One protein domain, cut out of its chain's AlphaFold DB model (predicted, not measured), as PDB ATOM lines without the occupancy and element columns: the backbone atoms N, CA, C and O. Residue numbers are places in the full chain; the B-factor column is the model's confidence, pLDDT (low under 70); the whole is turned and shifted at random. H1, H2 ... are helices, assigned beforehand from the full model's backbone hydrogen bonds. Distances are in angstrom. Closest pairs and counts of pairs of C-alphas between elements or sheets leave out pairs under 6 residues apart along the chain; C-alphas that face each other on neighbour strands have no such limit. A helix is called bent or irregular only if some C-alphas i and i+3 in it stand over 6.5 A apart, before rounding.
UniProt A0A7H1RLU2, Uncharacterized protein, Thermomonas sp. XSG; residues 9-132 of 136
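This is residues 9 to 132 of the 136 residues of an uncharacterized protein of Thermomonas sp. XSG (UniProt A0A7H1RLU2). H2, H3 and H4 make the core, H3 and H4 crossing closely; H1 crosses H2b with its first arm, and residues 35 to 41, of which 35 to 40 belong to H1, stick out. The printed part has 124 residues with four named helices, H1 to H4 in order, and no named strand: all helix. It is only just loose, close to compact, with a radius of gyration of the C-alphas of 16.7 A and spans of 53 by 35 by 22 A.

Find C-alpha 9 at (-31.680, 15.871, 103.717), where H1, residues 9 to 40, begins. H1 and H2, residues 48 to 71, were each assigned as one helix by hydrogen bonds but are bent: C-alphas 21 and 24 are 6.6 A apart, C-alphas 57 and 60 6.9 A. Their arms are H1a to residue 21, H1b from 24, H2a to 57 and H2b from 60. H3, residues 78 to 106, runs 41.8 A; H4, residues 112 to 131, runs 29.0 A to C-alpha 131 at (-19.913, 25.373, 91.203).

H2b, H3 and H4 form an up-and-down bundle, each running against the one before. Look at Phe 88 and Gly 123, the closest C-alphas of the hairpin H3 and H4, 3.8 A apart. H1a touches H2b, closest at C-alphas 15 and 60, 5.2 A. Every O i to N i+4 pair is within hydrogen-bond range in H1a, H1b, H2a, H2b and H3; in H4, 15 of 16.

The farthest C-alphas, Phe 39 and Ser 77, are 53.7 A apart. The printed part has no cut and no long link; pLDDT is under 70 at residue 26 and residues 41 to 48.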
ATOM      1  N   ALA A   9     -30.867  17.024 104.095       78.06
ATOM      2  CA  ALA A   9     -31.680  15.871 103.717       78.06
ATOM      3  C   ALA A   9     -32.003  15.841 102.212       78.06
ATOM      4  O   ALA A   9     -31.894  14.788 101.590       78.06
ATOM      5  N   ASP A  10     -32.316  16.993 101.608       79.12
ATOM      6  CA  ASP A  10     -32.577  17.089 100.166       79.12
ATOM      7  C   ASP A  10     -31.307  16.787  99.357       79.12
ATOM      8  O   ASP A  10     -31.366  16.093  98.344       79.12
ATOM      9  N   LEU A  11     -30.144  17.261  99.827       78.50
ATOM     10  CA  LEU A  11     -28.848  16.950  99.210       78.50
ATOM     11  C   LEU A  11     -28.525  15.460  99.299       78.50
ATOM     12  O   LEU A  11     -28.088  14.882  98.308       78.50
ATOM     13  N   LEU A  12     -28.759  14.827 100.450       80.81
ATOM     14  CA  LEU A  12     -28.546  13.390 100.630       80.81
ATOM     15  C   LEU A  12     -29.486  12.561  99.748       80.81
ATOM     16  O   LEU A  12     -29.039  11.596  99.134       80.81
ATOM     17  N   LEU A  13     -30.757  12.954  99.642       85.50
ATOM     18  CA  LEU A  13     -31.746  12.284  98.794       85.50
ATOM     19  C   LEU A  13     -31.419  12.411  97.302       85.50
ATOM     20  O   LEU A  13     -31.511  11.429  96.569       85.50
ATOM     21  N   ASP A  14     -31.019  13.590  96.826       81.38
ATOM     22  CA  ASP A  14     -30.638  13.738  95.417       81.38
ATOM     23  C   ASP A  14     -29.273  13.093  95.125       81.38
ATOM     24  O   ASP A  14     -29.099  12.491  94.065       81.38
ATOM     25  N   THR A  15     -28.342  13.097  96.087       81.19
ATOM     26  CA  THR A  15     -27.080  12.343  95.983       81.19
ATOM     27  C   THR A  15     -27.346  10.840  95.886       81.19
ATOM     28  O   THR A  15     -26.792  10.181  95.008       81.19
ATOM     29  N   SER A  16     -28.235  10.291  96.722       80.44
ATOM     30  CA  SER A  16     -28.578   8.864  96.696       80.44
ATOM     31  C   SER A  16     -29.340   8.471  95.431       80.44
ATOM     32  O   SER A  16     -29.098   7.395  94.890       80.44
ATOM     33  N   ARG A  17     -30.189   9.352  94.888       83.06
ATOM     34  CA  ARG A  17     -30.842   9.145  93.585       83.06
ATOM     35  C   ARG A  17     -29.848   9.110  92.433       83.06
ATOM     36  O   ARG A  17     -29.973   8.251  91.563       83.06
ATOM     37  N   ILE A  18     -28.876  10.023  92.403       81.69
ATOM     38  CA  ILE A  18     -27.821  10.009  91.380       81.69
ATOM     39  C   ILE A  18     -26.986   8.738  91.519       81.69
ATOM     40  O   ILE A  18     -26.760   8.049  90.529       81.69
ATOM     41  N   LEU A  19     -26.616   8.366  92.744       80.62
ATOM     42  CA  LEU A  19     -25.903   7.122  93.011       80.62
ATOM     43  C   LEU A  19     -26.696   5.892  92.529       80.62
ATOM     44  O   LEU A  19     -26.145   5.037  91.840       80.62
ATOM     45  N   ALA A  20     -28.000   5.836  92.814       80.94
ATOM     46  CA  ALA A  20     -28.888   4.759  92.383       80.94
ATOM     47  C   ALA A  20     -29.035   4.690  90.854       80.94
ATOM     48  O   ALA A  20     -29.083   3.600  90.295       80.94
ATOM     49  N   ARG A  21     -29.059   5.837  90.162       81.19
ATOM     50  CA  ARG A  21     -29.063   5.898  88.686       81.19
ATOM     51  C   ARG A  21     -27.750   5.435  88.075       81.19
ATOM     52  O   ARG A  21     -27.750   4.885  86.978       81.19
ATOM     53  N   LEU A  22     -26.641   5.664  88.768       74.12
ATOM     54  CA  LEU A  22     -25.337   5.198  88.327       74.12
ATOM     55  C   LEU A  22     -25.162   3.693  88.606       74.12
ATOM     56  O   LEU A  22     -24.477   3.018  87.845       74.12
ATOM     57  N   LEU A  23     -25.823   3.137  89.629       77.00
ATOM     58  CA  LEU A  23     -25.776   1.717  90.012       77.00
ATOM     59  C   LEU A  23     -25.962   0.710  88.851       77.00
ATOM     60  O   LEU A  23     -25.146  -0.205  88.752       77.00
ATOM     61  N   PRO A  24     -26.958   0.837  87.948       75.81
ATOM     62  CA  PRO A  24     -27.104  -0.073  86.808       75.81
ATOM     63  C   PRO A  24     -25.983   0.072  85.771       75.81
ATOM     64  O   PRO A  24     -25.552  -0.931  85.205       75.81
ATOM     65  N   VAL A  25     -25.455   1.285  85.560       75.81
ATOM     66  CA  VAL A  25     -24.269   1.505  84.709       75.81
ATOM     67  C   VAL A  25     -23.063   0.773  85.306       75.81
ATOM     68  O   VAL A  25     -22.317   0.111  84.587       75.81
ATOM     69  N   TRP A  26     -22.919   0.797  86.635       69.00
ATOM     70  CA  TRP A  26     -21.884   0.042  87.346       69.00
ATOM     71  C   TRP A  26     -22.089  -1.467  87.278       69.00
ATOM     72  O   TRP A  26     -21.123  -2.194  87.053       69.00
ATOM     73  N   GLY A  27     -23.330  -1.936  87.422       71.06
ATOM     74  CA  GLY A  27     -23.688  -3.341  87.241       71.06
ATOM     75  C   GLY A  27     -23.305  -3.844  85.849       71.06
ATOM     76  O   GLY A  27     -22.708  -4.910  85.727       71.06
ATOM     77  N   ALA A  28     -23.541  -3.037  84.809       78.62
ATOM     78  CA  ALA A  28     -23.140  -3.355  83.443       78.62
ATOM     79  C   ALA A  28     -21.610  -3.413  83.277       78.62
ATOM     80  O   ALA A  28     -21.099  -4.377  82.712       78.62
ATOM     81  N   ILE A  29     -20.861  -2.442  83.813       75.56
ATOM     82  CA  ILE A  29     -19.385  -2.440  83.754       75.56
ATOM     83  C   ILE A  29     -18.800  -3.651  84.499       75.56
ATOM     84  O   ILE A  29     -17.890  -4.316  83.996       75.56
ATOM     85  N   ALA A  30     -19.336  -3.965  85.681       72.06
ATOM     86  CA  ALA A  30     -18.927  -5.127  86.464       72.06
ATOM     87  C   ALA A  30     -19.223  -6.440  85.725       72.06
ATOM     88  O   ALA A  30     -18.368  -7.325  85.700       72.06
ATOM     89  N   LEU A  31     -20.388  -6.546  85.076       76.75
ATOM     90  CA  LEU A  31     -20.776  -7.710  84.284       76.75
ATOM     91  C   LEU A  31     -19.873  -7.885  83.056       76.75
ATOM     92  O   LEU A  31     -19.358  -8.976  82.835       76.75
ATOM     93  N   VAL A  32     -19.608  -6.817  82.296       78.44
ATOM     94  CA  VAL A  32     -18.690  -6.854  81.140       78.44
ATOM     95  C   VAL A  32     -17.299  -7.321  81.570       78.44
ATOM     96  O   VAL A  32     -16.704  -8.170  80.907       78.44
ATOM     97  N   LYS A  33     -16.796  -6.845  82.717       72.00
ATOM     98  CA  LYS A  33     -15.517  -7.318  83.260       72.00
ATOM     99  C   LYS A  33     -15.584  -8.777  83.708       72.00
ATOM    100  O   LYS A  33     -14.651  -9.523  83.434       72.00
ATOM    101  N   PHE A  34     -16.655  -9.191  84.385       72.56
ATOM    102  CA  PHE A  34     -16.846 -10.588  84.779       72.56
ATOM    103  C   PHE A  34     -16.775 -11.510  83.558       72.56
ATOM    104  O   PHE A  34     -16.051 -12.505  83.580       72.56
ATOM    105  N   MET A  35     -17.427 -11.120  82.459       77.75
ATOM    106  CA  MET A  35     -17.342 -11.837  81.188       77.75
ATOM    107  C   MET A  35     -15.911 -11.813  80.625       77.75
ATOM    108  O   MET A  35     -15.381 -12.862  80.276       77.75
ATOM    109  N   ALA A  36     -15.230 -10.664  80.604       76.56
ATOM    110  CA  ALA A  36     -13.852 -10.568  80.109       76.56
ATOM    111  C   ALA A  36     -12.851 -11.422  80.919       76.56
ATOM    112  O   ALA A  36     -11.997 -12.091  80.345       76.56
ATOM    113  N   VAL A  37     -12.971 -11.464  82.248       74.38
ATOM    114  CA  VAL A  37     -12.130 -12.317  83.107       74.38
ATOM    115  C   VAL A  37     -12.448 -13.791  82.863       74.38
ATOM    116  O   VAL A  37     -11.534 -14.599  82.700       74.38
ATOM    117  N   ARG A  38     -13.738 -14.151  82.813       74.69
ATOM    118  CA  ARG A  38     -14.174 -15.546  82.686       74.69
ATOM    119  C   ARG A  38     -13.867 -16.146  81.315       74.69
ATOM    120  O   ARG A  38     -13.543 -17.331  81.261       74.69
ATOM    121  N   PHE A  39     -13.988 -15.352  80.250       78.00
ATOM    122  CA  PHE A  39     -13.899 -15.817  78.863       78.00
ATOM    123  C   PHE A  39     -12.601 -15.427  78.149       78.00
ATOM    124  O   PHE A  39     -12.196 -16.142  77.241       78.00
ATOM    125  N   MET A  40     -11.933 -14.336  78.539       73.06
ATOM    126  CA  MET A  40     -10.712 -13.855  77.866       73.06
ATOM    127  C   MET A  40      -9.449 -14.000  78.726       73.06
ATOM    128  O   MET A  40      -8.370 -13.621  78.284       73.06
ATOM    129  N   GLY A  41      -9.559 -14.523  79.956       64.31
ATOM    130  CA  GLY A  41      -8.408 -14.723  80.846       64.31
ATOM    131  C   GLY A  41      -7.713 -13.424  81.270       64.31
ATOM    132  O   GLY A  41      -6.570 -13.455  81.717       64.31
ATOM    133  N   ALA A  42      -8.384 -12.276  81.130       62.38
ATOM    134  CA  ALA A  42      -7.828 -10.962  81.427       62.38
ATOM    135  C   ALA A  42      -7.678 -10.750  82.948       62.38
ATOM    136  O   ALA A  42      -8.533 -10.147  83.599       62.38
ATOM    137  N   SER A  43      -6.587 -11.240  83.537       57.66
ATOM    138  CA  SER A  43      -6.223 -11.036  84.945       57.66
ATOM    139  C   SER A  43      -5.528  -9.680  85.155       57.66
ATOM    140  O   SER A  43      -4.360  -9.587  85.514       57.66
ATOM    141  N   GLY A  44      -6.263  -8.593  84.915       56.94
ATOM    142  CA  GLY A  44      -5.828  -7.220  85.201       56.94
ATOM    143  C   GLY A  44      -6.473  -6.638  86.466       56.94
ATOM    144  O   GLY A  44      -7.588  -7.024  86.831       56.94
ATOM    145  N   ALA A  45      -5.770  -5.683  87.096       54.38
ATOM    146  CA  ALA A  45      -6.075  -4.987  88.356       54.38
ATOM    147  C   ALA A  45      -7.580  -4.758  88.663       54.38
ATOM    148  O   ALA A  45      -8.409  -4.617  87.756       54.38
ATOM    149  N   PRO A  46      -7.984  -4.675  89.945       61.25
ATOM    150  CA  PRO A  46      -9.376  -4.503  90.375       61.25
ATOM    151  C   PRO A  46      -9.928  -3.092  90.073       61.25
ATOM    152  O   PRO A  46     -10.291  -2.350  90.975       61.25
ATOM    153  N   PHE A  47     -10.060  -2.719  88.794       63.00
ATOM    154  CA  PHE A  47     -10.609  -1.432  88.339       63.00
ATOM    155  C   PHE A  47     -12.020  -1.121  88.860       63.00
ATOM    156  O   PHE A  47     -12.394   0.044  88.906       63.00
ATOM    157  N   ALA A  48     -12.786  -2.127  89.294       69.25
ATOM    158  CA  ALA A  48     -14.130  -1.940  89.838       69.25
ATOM    159  C   ALA A  48     -14.145  -1.074  91.111       69.25
ATOM    160  O   ALA A  48     -15.059  -0.277  91.283       69.25
ATOM    161  N   VAL A  49     -13.124  -1.188  91.972       72.38
ATOM    162  CA  VAL A  49     -13.064  -0.436  93.236       72.38
ATOM    163  C   VAL A  49     -12.764   1.052  92.983       72.38
ATOM    164  O   VAL A  49     -13.584   1.873  93.391       72.38
ATOM    165  N   PRO A  50     -11.697   1.446  92.247       74.44
ATOM    166  CA  PRO A  50     -11.471   2.849  91.884       74.44
ATOM    167  C   PRO A  50     -12.642   3.480  91.125       74.44
ATOM    168  O   PRO A  50     -12.986   4.634  91.364       74.44
ATOM    169  N   LEU A  51     -13.280   2.718  90.235       74.94
ATOM    170  CA  LEU A  51     -14.441   3.170  89.473       74.94
ATOM    171  C   LEU A  51     -15.658   3.445  90.371       74.94
ATOM    172  O   LEU A  51     -16.284   4.496  90.249       74.94
ATOM    173  N   LEU A  52     -15.948   2.545  91.316       77.94
ATOM    174  CA  LEU A  52     -17.022   2.714  92.294       77.94
ATOM    175  C   LEU A  52     -16.769   3.936  93.185       77.94
ATOM    176  O   LEU A  52     -17.650   4.781  93.327       77.94
ATOM    177  N   PHE A  53     -15.554   4.087  93.716       83.69
ATOM    178  CA  PHE A  53     -15.177   5.274  94.488       83.69
ATOM    179  C   PHE A  53     -15.253   6.562  93.658       83.69
ATOM    180  O   PHE A  53     -15.735   7.572  94.163       83.69
ATOM    181  N   GLY A  54     -14.885   6.522  92.375       82.19
ATOM    182  CA  GLY A  54     -15.106   7.627  91.440       82.19
ATOM    183  C   GLY A  54     -16.588   8.002  91.314       82.19
ATOM    184  O   GLY A  54     -16.936   9.179  91.364       82.19
ATOM    185  N   ALA A  55     -17.489   7.020  91.242       81.25
ATOM    186  CA  ALA A  55     -18.934   7.257  91.220       81.25
ATOM    187  C   ALA A  55     -19.431   8.002  92.455       81.25
ATOM    188  O   ALA A  55     -20.136   9.008  92.350       81.25
ATOM    189  N   PHE A  56     -19.049   7.487  93.627       84.44
ATOM    190  CA  PHE A  56     -19.376   8.101  94.903       84.44
ATOM    191  C   PHE A  56     -18.844   9.528  94.931       84.44
ATOM    192  O   PHE A  56     -19.577  10.441  95.293       84.44
ATOM    193  N   PHE A  57     -17.620   9.740  94.462       87.19
ATOM    194  CA  PHE A  57     -16.960  11.035  94.468       87.19
ATOM    195  C   PHE A  57     -17.715  12.099  93.653       87.19
ATOM    196  O   PHE A  57     -17.893  13.224  94.121       87.19
ATOM    197  N   PHE A  58     -18.244  11.742  92.477       85.19
ATOM    198  CA  PHE A  58     -18.994  12.679  91.631       85.19
ATOM    199  C   PHE A  58     -20.480  12.826  91.998       85.19
ATOM    200  O   PHE A  58     -21.106  13.804  91.589       85.19
ATOM    201  N   ALA A  59     -21.059  11.919  92.790       85.75
ATOM    202  CA  ALA A  59     -22.491  11.940  93.100       85.75
ATOM    203  C   ALA A  59     -22.937  13.232  93.815       85.75
ATOM    204  O   ALA A  59     -23.883  13.890  93.380       85.75
ATOM    205  N   ALA A  60     -22.234  13.630  94.880       86.50
ATOM    206  CA  ALA A  60     -22.571  14.826  95.652       86.50
ATOM    207  C   ALA A  60     -22.419  16.148  94.875       86.50
ATOM    208  O   ALA A  60     -23.348  16.957  94.921       86.50
ATOM    209  N   PRO A  61     -21.311  16.420  94.149       86.81
ATOM    210  CA  PRO A  61     -21.195  17.662  93.387       86.81
ATOM    211  C   PRO A  61     -22.182  17.741  92.215       86.81
ATOM    212  O   PRO A  61     -22.693  18.825  91.929       86.81
ATOM    213  N   LEU A  62     -22.527  16.610  91.585       86.00
ATOM    214  CA  LEU A  62     -23.581  16.568  90.566       86.00
ATOM    215  C   LEU A  62     -24.960  16.877  91.163       86.00
ATOM    216  O   LEU A  62     -25.690  17.684  90.585       86.00
ATOM    217  N   ALA A  63     -25.286  16.307  92.329       85.19
ATOM    218  CA  ALA A  63     -26.539  16.571  93.038       85.19
ATOM    219  C   ALA A  63     -26.648  18.038  93.461       85.19
ATOM    220  O   ALA A  63     -27.641  18.699  93.160       85.19
ATOM    221  N   ALA A  64     -25.611  18.578  94.106       84.06
ATOM    222  CA  ALA A  64     -25.589  19.966  94.553       84.06
ATOM    223  C   ALA A  64     -25.710  20.948  93.382       84.06
ATOM    224  O   ALA A  64     -26.465  21.921  93.462       84.06
ATOM    225  N   SER A  65     -25.017  20.678  92.274       86.00
ATOM    226  CA  SER A  65     -25.099  21.508  91.077       86.00
ATOM    227  C   SER A  65     -26.483  21.453  90.415       86.00
ATOM    228  O   SER A  65     -27.070  22.503  90.132       86.00
ATOM    229  N   GLY A  66     -27.054  20.255  90.251       83.56
ATOM    230  CA  GLY A  66     -28.393  20.073  89.687       83.56
ATOM    231  C   GLY A  66     -29.475  20.729  90.548       83.56
ATOM    232  O   GLY A  66     -30.328  21.460  90.043       83.56
ATOM    233  N   LEU A  67     -29.399  20.566  91.869       82.31
ATOM    234  CA  LEU A  67     -30.354  21.135  92.822       82.31
ATOM    235  C   LEU A  67     -30.258  22.668  92.869       82.31
ATOM    236  O   LEU A  67     -31.282  23.359  92.858       82.31
ATOM    237  N   ARG A  68     -29.037  23.216  92.814       84.50
ATOM    238  CA  ARG A  68     -28.791  24.660  92.684       84.50
ATOM    239  C   ARG A  68     -29.374  25.221  91.386       84.50
ATOM    240  O   ARG A  68     -30.032  26.262  91.427       84.50
ATOM    241  N   SER A  69     -29.172  24.523  90.268       82.19
ATOM    242  CA  SER A  69     -29.710  24.882  88.950       82.19
ATOM    243  C   SER A  69     -31.246  24.884  88.954       82.19
ATOM    244  O   SER A  69     -31.870  25.904  88.652       82.19
ATOM    245  N   ARG A  70     -31.873  23.796  89.426       82.38
ATOM    246  CA  ARG A  70     -33.338  23.642  89.514       82.38
ATOM    247  C   ARG A  70     -33.991  24.681  90.422       82.38
ATOM    248  O   ARG A  70     -35.038  25.227  90.082       82.38
ATOM    249  N   ARG A  71     -33.376  24.987  91.571       80.38
ATOM    250  CA  ARG A  71     -33.912  25.965  92.536       80.38
ATOM    251  C   ARG A  71     -33.508  27.415  92.239       80.38
ATOM    252  O   ARG A  71     -33.939  28.306  92.971       80.38
ATOM    253  N   ARG A  72     -32.729  27.659  91.172       81.56
ATOM    254  CA  ARG A  72     -32.174  28.971  90.782       81.56
ATOM    255  C   ARG A  72     -31.451  29.680  91.936       81.56
ATOM    256  O   ARG A  72     -31.618  30.878  92.153       81.56
ATOM    257  N   ILE A  73     -30.669  28.924  92.705       80.44
ATOM    258  CA  ILE A  73     -29.946  29.444  93.871       80.44
ATOM    259  C   ILE A  73     -28.646  30.111  93.413       80.44
ATOM    260  O   ILE A  73     -27.875  29.545  92.634       80.44
ATOM    261  N   ARG A  74     -28.396  31.331  93.902       81.31
ATOM    262  CA  ARG A  74     -27.168  32.077  93.599       81.31
ATOM    263  C   ARG A  74     -25.960  31.416  94.260       81.31
ATOM    264  O   ARG A  74     -26.054  30.896  95.367       81.31
ATOM    265  N   LEU A  75     -24.817  31.481  93.582       78.38
ATOM    266  CA  LEU A  75     -23.552  30.901  94.046       78.38
ATOM    267  C   LEU A  75     -23.013  31.607  95.301       78.38
ATOM    268  O   LEU A  75     -22.443  30.956  96.170       78.38
ATOM    269  N   ALA A  76     -23.278  32.908  95.429       79.81
ATOM    270  CA  ALA A  76     -22.957  33.726  96.597       79.81
ATOM    271  C   ALA A  76     -24.130  33.797  97.599       79.81
ATOM    272  O   ALA A  76     -24.540  34.882  98.001       79.81
ATOM    273  N   SER A  77     -24.733  32.655  97.946       82.69
ATOM    274  CA  SER A  77     -25.777  32.572  98.977       82.69
ATOM    275  C   SER A  77     -25.348  31.668 100.132       82.69
ATOM    276  O   SER A  77     -24.500  30.787  99.984       82.69
ATOM    277  N   TRP A  78     -25.973  31.824 101.298       80.50
ATOM    278  CA  TRP A  78     -25.727  30.916 102.423       80.50
ATOM    279  C   TRP A  78     -26.163  29.476 102.119       80.50
ATOM    280  O   TRP A  78     -25.575  28.517 102.621       80.50
ATOM    281  N   ALA A  79     -27.176  29.310 101.265       76.56
ATOM    282  CA  ALA A  79     -27.653  28.005 100.826       76.56
ATOM    283  C   ALA A  79     -26.629  27.282  99.938       76.56
ATOM    284  O   ALA A  79     -26.399  26.086 100.125       76.56
ATOM    285  N   SER A  80     -25.976  27.996  99.015       81.69
ATOM    286  CA  SER A  80     -24.890  27.422  98.217       81.69
ATOM    287  C   SER A  80     -23.660  27.132  99.068       81.69
ATOM    288  O   SER A  80     -23.088  26.063  98.907       81.69
ATOM    289  N   ALA A  81     -23.297  27.994 100.024       85.00
ATOM    290  CA  ALA A  81     -22.176  27.733 100.933       85.00
ATOM    291  C   ALA A  81     -22.339  26.402 101.690       85.00
ATOM    292  O   ALA A  81     -21.409  25.599 101.744       85.00
ATOM    293  N   ARG A  82     -23.544  26.109 102.199       85.25
ATOM    294  CA  ARG A  82     -23.846  24.822 102.854       85.25
ATOM    295  C   ARG A  82     -23.753  23.633 101.898       85.25
ATOM    296  O   ARG A  82     -23.219  22.596 102.277       85.25
ATOM    297  N   ALA A  83     -24.242  23.778 100.667       85.44
ATOM    298  CA  ALA A  83     -24.134  22.729  99.654       85.44
ATOM    299  C   ALA A  83     -22.671  22.470  99.244       85.44
ATOM    300  O   ALA A  83     -22.270  21.320  99.101       85.44
ATOM    301  N   LEU A  84     -21.857  23.521  99.125       88.38
ATOM    302  CA  LEU A  84     -20.426  23.421  98.829       88.38
ATOM    303  C   LEU A  84     -19.652  22.747  99.969       88.38
ATOM    304  O   LEU A  84     -18.825  21.876  99.707       88.38
ATOM    305  N   LEU A  85     -19.961  23.088 101.226       89.38
ATOM    306  CA  LEU A  85     -19.402  22.408 102.400       89.38
ATOM    307  C   LEU A  85     -19.785  20.926 102.436       89.38
ATOM    308  O   LEU A  85     -18.941  20.081 102.726       89.38
ATOM    309  N   PHE A  86     -21.031  20.592 102.092       88.81
ATOM    310  CA  PHE A  86     -21.457  19.200 101.962       88.81
ATOM    311  C   PHE A  86     -20.632  18.455 100.904       88.81
ATOM    312  O   PHE A  86     -20.120  17.375 101.189       88.81
ATOM    313  N   CYS A  87     -20.437  19.037  99.716       89.88
ATOM    314  CA  CYS A  87     -19.607  18.435  98.668       89.88
ATOM    315  C   CYS A  87     -18.148  18.265  99.101       89.88
ATOM    316  O   CYS A  87     -17.544  17.240  98.790       89.88
ATOM    317  N   PHE A  88     -17.598  19.233  99.838       92.31
ATOM    318  CA  PHE A  88     -16.250  19.145 100.390       92.31
ATOM    319  C   PHE A  88     -16.108  17.951 101.341       92.31
ATOM    320  O   PHE A  88     -15.242  17.101 101.146       92.31
ATOM    321  N   VAL A  89     -16.992  17.859 102.339       92.75
ATOM    322  CA  VAL A  89     -16.974  16.773 103.332       92.75
ATOM    323  C   VAL A  89     -17.203  15.423 102.658       92.75
ATOM    324  O   VAL A  89     -16.511  14.456 102.959       92.75
ATOM    325  N   TRP A  90     -18.129  15.358 101.702       92.12
ATOM    326  CA  TRP A  90     -18.393  14.144 100.943       92.12
ATOM    327  C   TRP A  90     -17.161  13.667 100.166       92.12
ATOM    328  O   TRP A  90     -16.760  12.514 100.305       92.12
ATOM    329  N   GLY A  91     -16.519  14.555  99.399       89.25
ATOM    330  CA  GLY A  91     -15.297  14.233  98.659       89.25
ATOM    331  C   GLY A  91     -14.168  13.756  99.573       89.25
ATOM    332  O   GLY A  91     -13.524  12.746  99.286       89.25
ATOM    333  N   ALA A  92     -13.989  14.431 100.712       91.12
ATOM    334  CA  ALA A  92     -13.013  14.056 101.730       91.12
ATOM    335  C   ALA A  92     -13.262  12.648 102.295       91.12
ATOM    336  O   ALA A  92     -12.326  11.851 102.385       91.12
ATOM    337  N   ILE A  93     -14.514  12.315 102.629       91.00
ATOM    338  CA  ILE A  93     -14.894  10.991 103.145       91.00
ATOM    339  C   ILE A  93     -14.655   9.912 102.089       91.00
ATOM    340  O   ILE A  93     -14.024   8.899 102.385       91.00
ATOM    341  N   VAL A  94     -15.128  10.126 100.859       90.88
ATOM    342  CA  VAL A  94     -15.032   9.133  99.780       90.88
ATOM    343  C   VAL A  94     -13.573   8.810  99.465       90.88
ATOM    344  O   VAL A  94     -13.213   7.637  99.379       90.88
ATOM    345  N   VAL A  95     -12.712   9.823  99.339       90.62
ATOM    346  CA  VAL A  95     -11.291   9.593  99.046       90.62
ATOM    347  C   VAL A  95     -10.549   9.013 100.247       90.62
ATOM    348  O   VAL A  95      -9.720   8.128 100.060       90.62
ATOM    349  N   SER A  96     -10.877   9.413 101.476       88.81
ATOM    350  CA  SER A  96     -10.286   8.784 102.668       88.81
ATOM    351  C   SER A  96     -10.651   7.300 102.749       88.81
ATOM    352  O   SER A  96      -9.788   6.461 102.993       88.81
ATOM    353  N   ALA A  97     -11.906   6.949 102.463       88.81
ATOM    354  CA  ALA A  97     -12.349   5.560 102.396       88.81
ATOM    355  C   ALA A  97     -11.678   4.789 101.243       88.81
ATOM    356  O   ALA A  97     -11.334   3.617 101.410       88.81
ATOM    357  N   PHE A  98     -11.421   5.437 100.105       88.12
ATOM    358  CA  PHE A  98     -10.654   4.838  99.012       88.12
ATOM    359  C   PHE A  98      -9.212   4.534  99.433       88.12
ATOM    360  O   PHE A  98      -8.752   3.409  99.254       88.12
ATOM    361  N   VAL A  99      -8.519   5.500 100.048       87.69
ATOM    362  CA  VAL A  99      -7.147   5.322 100.555       87.69
ATOM    363  C   VAL A  99      -7.096   4.212 101.605       87.69
ATOM    364  O   VAL A  99      -6.222   3.353 101.525       87.69
ATOM    365  N   ALA A 100      -8.067   4.157 102.521       86.50
ATOM    366  CA  ALA A 100      -8.176   3.075 103.499       86.50
ATOM    367  C   ALA A 100      -8.382   1.708 102.828       86.50
ATOM    368  O   ALA A 100      -7.750   0.723 103.205       86.50
ATOM    369  N   THR A 101      -9.210   1.649 101.782       85.25
ATOM    370  CA  THR A 101      -9.426   0.416 101.009       85.25
ATOM    371  C   THR A 101      -8.138  -0.036 100.318       85.25
ATOM    372  O   THR A 101      -7.798  -1.218 100.363       85.25
ATOM    373  N   LEU A 102      -7.384   0.897  99.725       82.25
ATOM    374  CA  LEU A 102      -6.082   0.605  99.124       82.25
ATOM    375  C   LEU A 102      -5.053   0.155 100.162       82.25
ATOM    376  O   LEU A 102      -4.300  -0.772  99.888       82.25
ATOM    377  N   GLN A 103      -5.038   0.758 101.350       84.62
ATOM    378  CA  GLN A 103      -4.150   0.358 102.441       84.62
ATOM    379  C   GLN A 103      -4.405  -1.091 102.872       84.62
ATOM    380  O   GLN A 103      -3.454  -1.852 103.035       84.62
ATOM    381  N   VAL A 104      -5.674  -1.497 102.984       83.12
ATOM    382  CA  VAL A 104      -6.046  -2.885 103.303       83.12
ATOM    383  C   VAL A 104      -5.646  -3.849 102.179       83.12
ATOM    384  O   VAL A 104      -5.150  -4.936 102.456       83.12
ATOM    385  N   TRP A 105      -5.844  -3.466 100.914       79.50
ATOM    386  CA  TRP A 105      -5.594  -4.350  99.767       79.50
ATOM    387  C   TRP A 105      -4.124  -4.458  99.358       79.50
ATOM    388  O   TRP A 105      -3.690  -5.519  98.922       79.50
ATOM    389  N   GLN A 106      -3.371  -3.362  99.434       76.81
ATOM    390  CA  GLN A 106      -1.991  -3.280  98.944       76.81
ATOM    391  C   GLN A 106      -0.956  -3.327 100.071       76.81
ATOM    392  O   GLN A 106       0.239  -3.324  99.791       76.81
ATOM    393  N   GLY A 107      -1.387  -3.337 101.337       74.31
ATOM    394  CA  GLY A 107      -0.488  -3.345 102.495       74.31
ATOM    395  C   GLY A 107       0.362  -2.075 102.634       74.31
ATOM    396  O   GLY A 107       1.326  -2.063 103.395       74.31
ATOM    397  N   MET A 108       0.038  -1.001 101.904       71.81
ATOM    398  CA  MET A 108       0.792   0.252 101.952       71.81
ATOM    399  C   MET A 108       0.421   1.060 103.194       71.81
ATOM    400  O   MET A 108      -0.743   1.398 103.399       71.81
ATOM    401  N   ALA A 109       1.415   1.432 104.001       75.19
ATOM    402  CA  ALA A 109       1.208   2.302 105.153       75.19
ATOM    403  C   ALA A 109       0.887   3.738 104.695       75.19
ATOM    404  O   ALA A 109       1.768   4.480 104.260       75.19
ATOM    405  N   ALA A 110      -0.378   4.147 104.801       77.75
ATOM    406  CA  ALA A 110      -0.764   5.543 104.634       77.75
ATOM    407  C   ALA A 110      -0.623   6.276 105.976       77.75
ATOM    408  O   ALA A 110      -1.191   5.865 106.988       77.75
ATOM    409  N   THR A 111       0.147   7.364 105.993       87.25
ATOM    410  CA  THR A 111       0.295   8.210 107.183       87.25
ATOM    411  C   THR A 111      -0.940   9.098 107.374       87.25
ATOM    412  O   THR A 111      -1.637   9.398 106.400       87.25
ATOM    413  N   PRO A 112      -1.199   9.610 108.593       86.00
ATOM    414  CA  PRO A 112      -2.266  10.588 108.828       86.00
ATOM    415  C   PRO A 112      -2.163  11.824 107.921       86.00
ATOM    416  O   PRO A 112      -3.174  12.382 107.502       86.00
ATOM    417  N   PHE A 113      -0.937  12.218 107.562       87.06
ATOM    418  CA  PHE A 113      -0.686  13.313 106.630       87.06
ATOM    419  C   PHE A 113      -1.183  13.000 105.211       87.06
ATOM    420  O   PHE A 113      -1.802  13.855 104.584       87.06
ATOM    421  N   ASN A 114      -1.008  11.766 104.725       86.62
ATOM    422  CA  ASN A 114      -1.527  11.353 103.416       86.62
ATOM    423  C   ASN A 114      -3.058  11.427 103.371       86.62
ATOM    424  O   ASN A 114      -3.614  11.905 102.384       86.62
ATOM    425  N   TYR A 115      -3.736  11.016 104.448       85.69
ATOM    426  CA  TYR A 115      -5.189  11.160 104.570       85.69
ATOM    427  C   TYR A 115      -5.620  12.623 104.574       85.69
ATOM    428  O   TYR A 115      -6.559  12.976 103.866       85.69
ATOM    429  N   LEU A 116      -4.918  13.484 105.318       90.62
ATOM    430  CA  LEU A 116      -5.206  14.916 105.358       90.62
ATOM    431  C   LEU A 116      -5.082  15.545 103.962       90.62
ATOM    432  O   LEU A 116      -6.012  16.199 103.495       90.62
ATOM    433  N   VAL A 117      -3.958  15.320 103.278       90.88
ATOM    434  CA  VAL A 117      -3.705  15.872 101.939       90.88
ATOM    435  C   VAL A 117      -4.725  15.343 100.932       90.88
ATOM    436  O   VAL A 117      -5.301  16.128 100.178       90.88
ATOM    437  N   ALA A 118      -5.004  14.037 100.954       88.75
ATOM    438  CA  ALA A 118      -5.989  13.427 100.071       88.75
ATOM    439  C   ALA A 118      -7.398  13.981 100.327       88.75
ATOM    440  O   ALA A 118      -8.090  14.338  99.378       88.75
ATOM    441  N   ALA A 119      -7.802  14.129 101.591       90.19
ATOM    442  CA  ALA A 119      -9.093  14.691 101.973       90.19
ATOM    443  C   ALA A 119      -9.246  16.156 101.538       90.19
ATOM    444  O   ALA A 119     -10.285  16.524 100.989       90.19
ATOM    445  N   LEU A 120      -8.215  16.986 101.735       91.81
ATOM    446  CA  LEU A 120      -8.227  18.396 101.333       91.81
ATOM    447  C   LEU A 120      -8.278  18.554  99.806       91.81
ATOM    448  O   LEU A 120      -9.078  19.340  99.294       91.81
ATOM    449  N   ALA A 121      -7.467  17.791  99.070       91.12
ATOM    450  CA  ALA A 121      -7.458  17.812  97.608       91.12
ATOM    451  C   ALA A 121      -8.799  17.325  97.032       91.12
ATOM    452  O   ALA A 121      -9.397  17.974  96.176       91.12
ATOM    453  N   ALA A 122      -9.319  16.217  97.558       89.69
ATOM    454  CA  ALA A 122     -10.590  15.638  97.149       89.69
ATOM    455  C   ALA A 122     -11.780  16.558  97.453       89.69
ATOM    456  O   ALA A 122     -12.616  16.818  96.588       89.69
ATOM    457  N   GLY A 123     -11.840  17.080  98.678       88.88
ATOM    458  CA  GLY A 123     -12.902  17.978  99.108       88.88
ATOM    459  C   GLY A 123     -12.904  19.284  98.317       88.88
ATOM    460  O   GLY A 123     -13.961  19.719  97.856       88.88
ATOM    461  N   SER A 124     -11.735  19.898  98.104       90.88
ATOM    462  CA  SER A 124     -11.622  21.123  97.299       90.88
ATOM    463  C   SER A 124     -12.039  20.890  95.847       90.88
ATOM    464  O   SER A 124     -12.790  21.691  95.290       90.88
ATOM    465  N   PHE A 125     -11.660  19.756  95.260       91.75
ATOM    466  CA  PHE A 125     -12.087  19.384  93.916       91.75
ATOM    467  C   PHE A 125     -13.611  19.198  93.812       91.75
ATOM    468  O   PHE A 125     -14.241  19.794  92.935       91.75
ATOM    469  N   CYS A 126     -14.236  18.448  94.728       88.75
ATOM    470  CA  CYS A 126     -15.697  18.305  94.768       88.75
ATOM    471  C   CYS A 126     -16.404  19.656  94.931       88.75
ATOM    472  O   CYS A 126     -17.418  19.906  94.276       88.75
ATOM    473  N   LEU A 127     -15.868  20.536  95.777       90.38
ATOM    474  CA  LEU A 127     -16.394  21.883  95.966       90.38
ATOM    475  C   LEU A 127     -16.361  22.678  94.656       90.38
ATOM    476  O   LEU A 127     -17.377  23.259  94.279       90.38
ATOM    477  N   VAL A 128     -15.238  22.663  93.932       89.50
ATOM    478  CA  VAL A 128     -15.104  23.356  92.642       89.50
ATOM    479  C   VAL A 128     -16.096  22.802  91.622       89.50
ATOM    480  O   VAL A 128     -16.812  23.579  90.992       89.50
ATOM    481  N   ILE A 129     -16.230  21.481  91.501       87.81
ATOM    482  CA  ILE A 129     -17.171  20.882  90.541       87.81
ATOM    483  C   ILE A 129     -18.619  21.258  90.847       87.81
ATOM    484  O   ILE A 129     -19.382  21.541  89.925       87.81
ATOM    485  N   ALA A 130     -19.007  21.335  92.119       85.88
ATOM    486  CA  ALA A 130     -20.357  21.743  92.502       85.88
ATOM    487  C   ALA A 130     -20.714  23.180  92.045       85.88
ATOM    488  O   ALA A 130     -21.896  23.523  91.896       85.88
ATOM    489  N   THR A 131     -19.710  24.026  91.767       86.06
ATOM    490  CA  THR A 131     -19.913  25.373  91.203       86.06
ATOM    491  C   THR A 131     -20.218  25.368  89.704       86.06
ATOM    492  O   THR A 131     -20.852  26.307  89.208       86.06
ATOM    493  N   ILE A 132     -19.855  24.303  88.984       84.44
ATOM    494  CA  ILE A 132     -20.103  24.166  87.546       84.44
ATOM    495  C   ILE A 132     -21.562  23.753  87.350       84.44
ATOM    496  O   ILE A 132     -21.961  22.724  87.891       84.44
TER     497      ILE A 132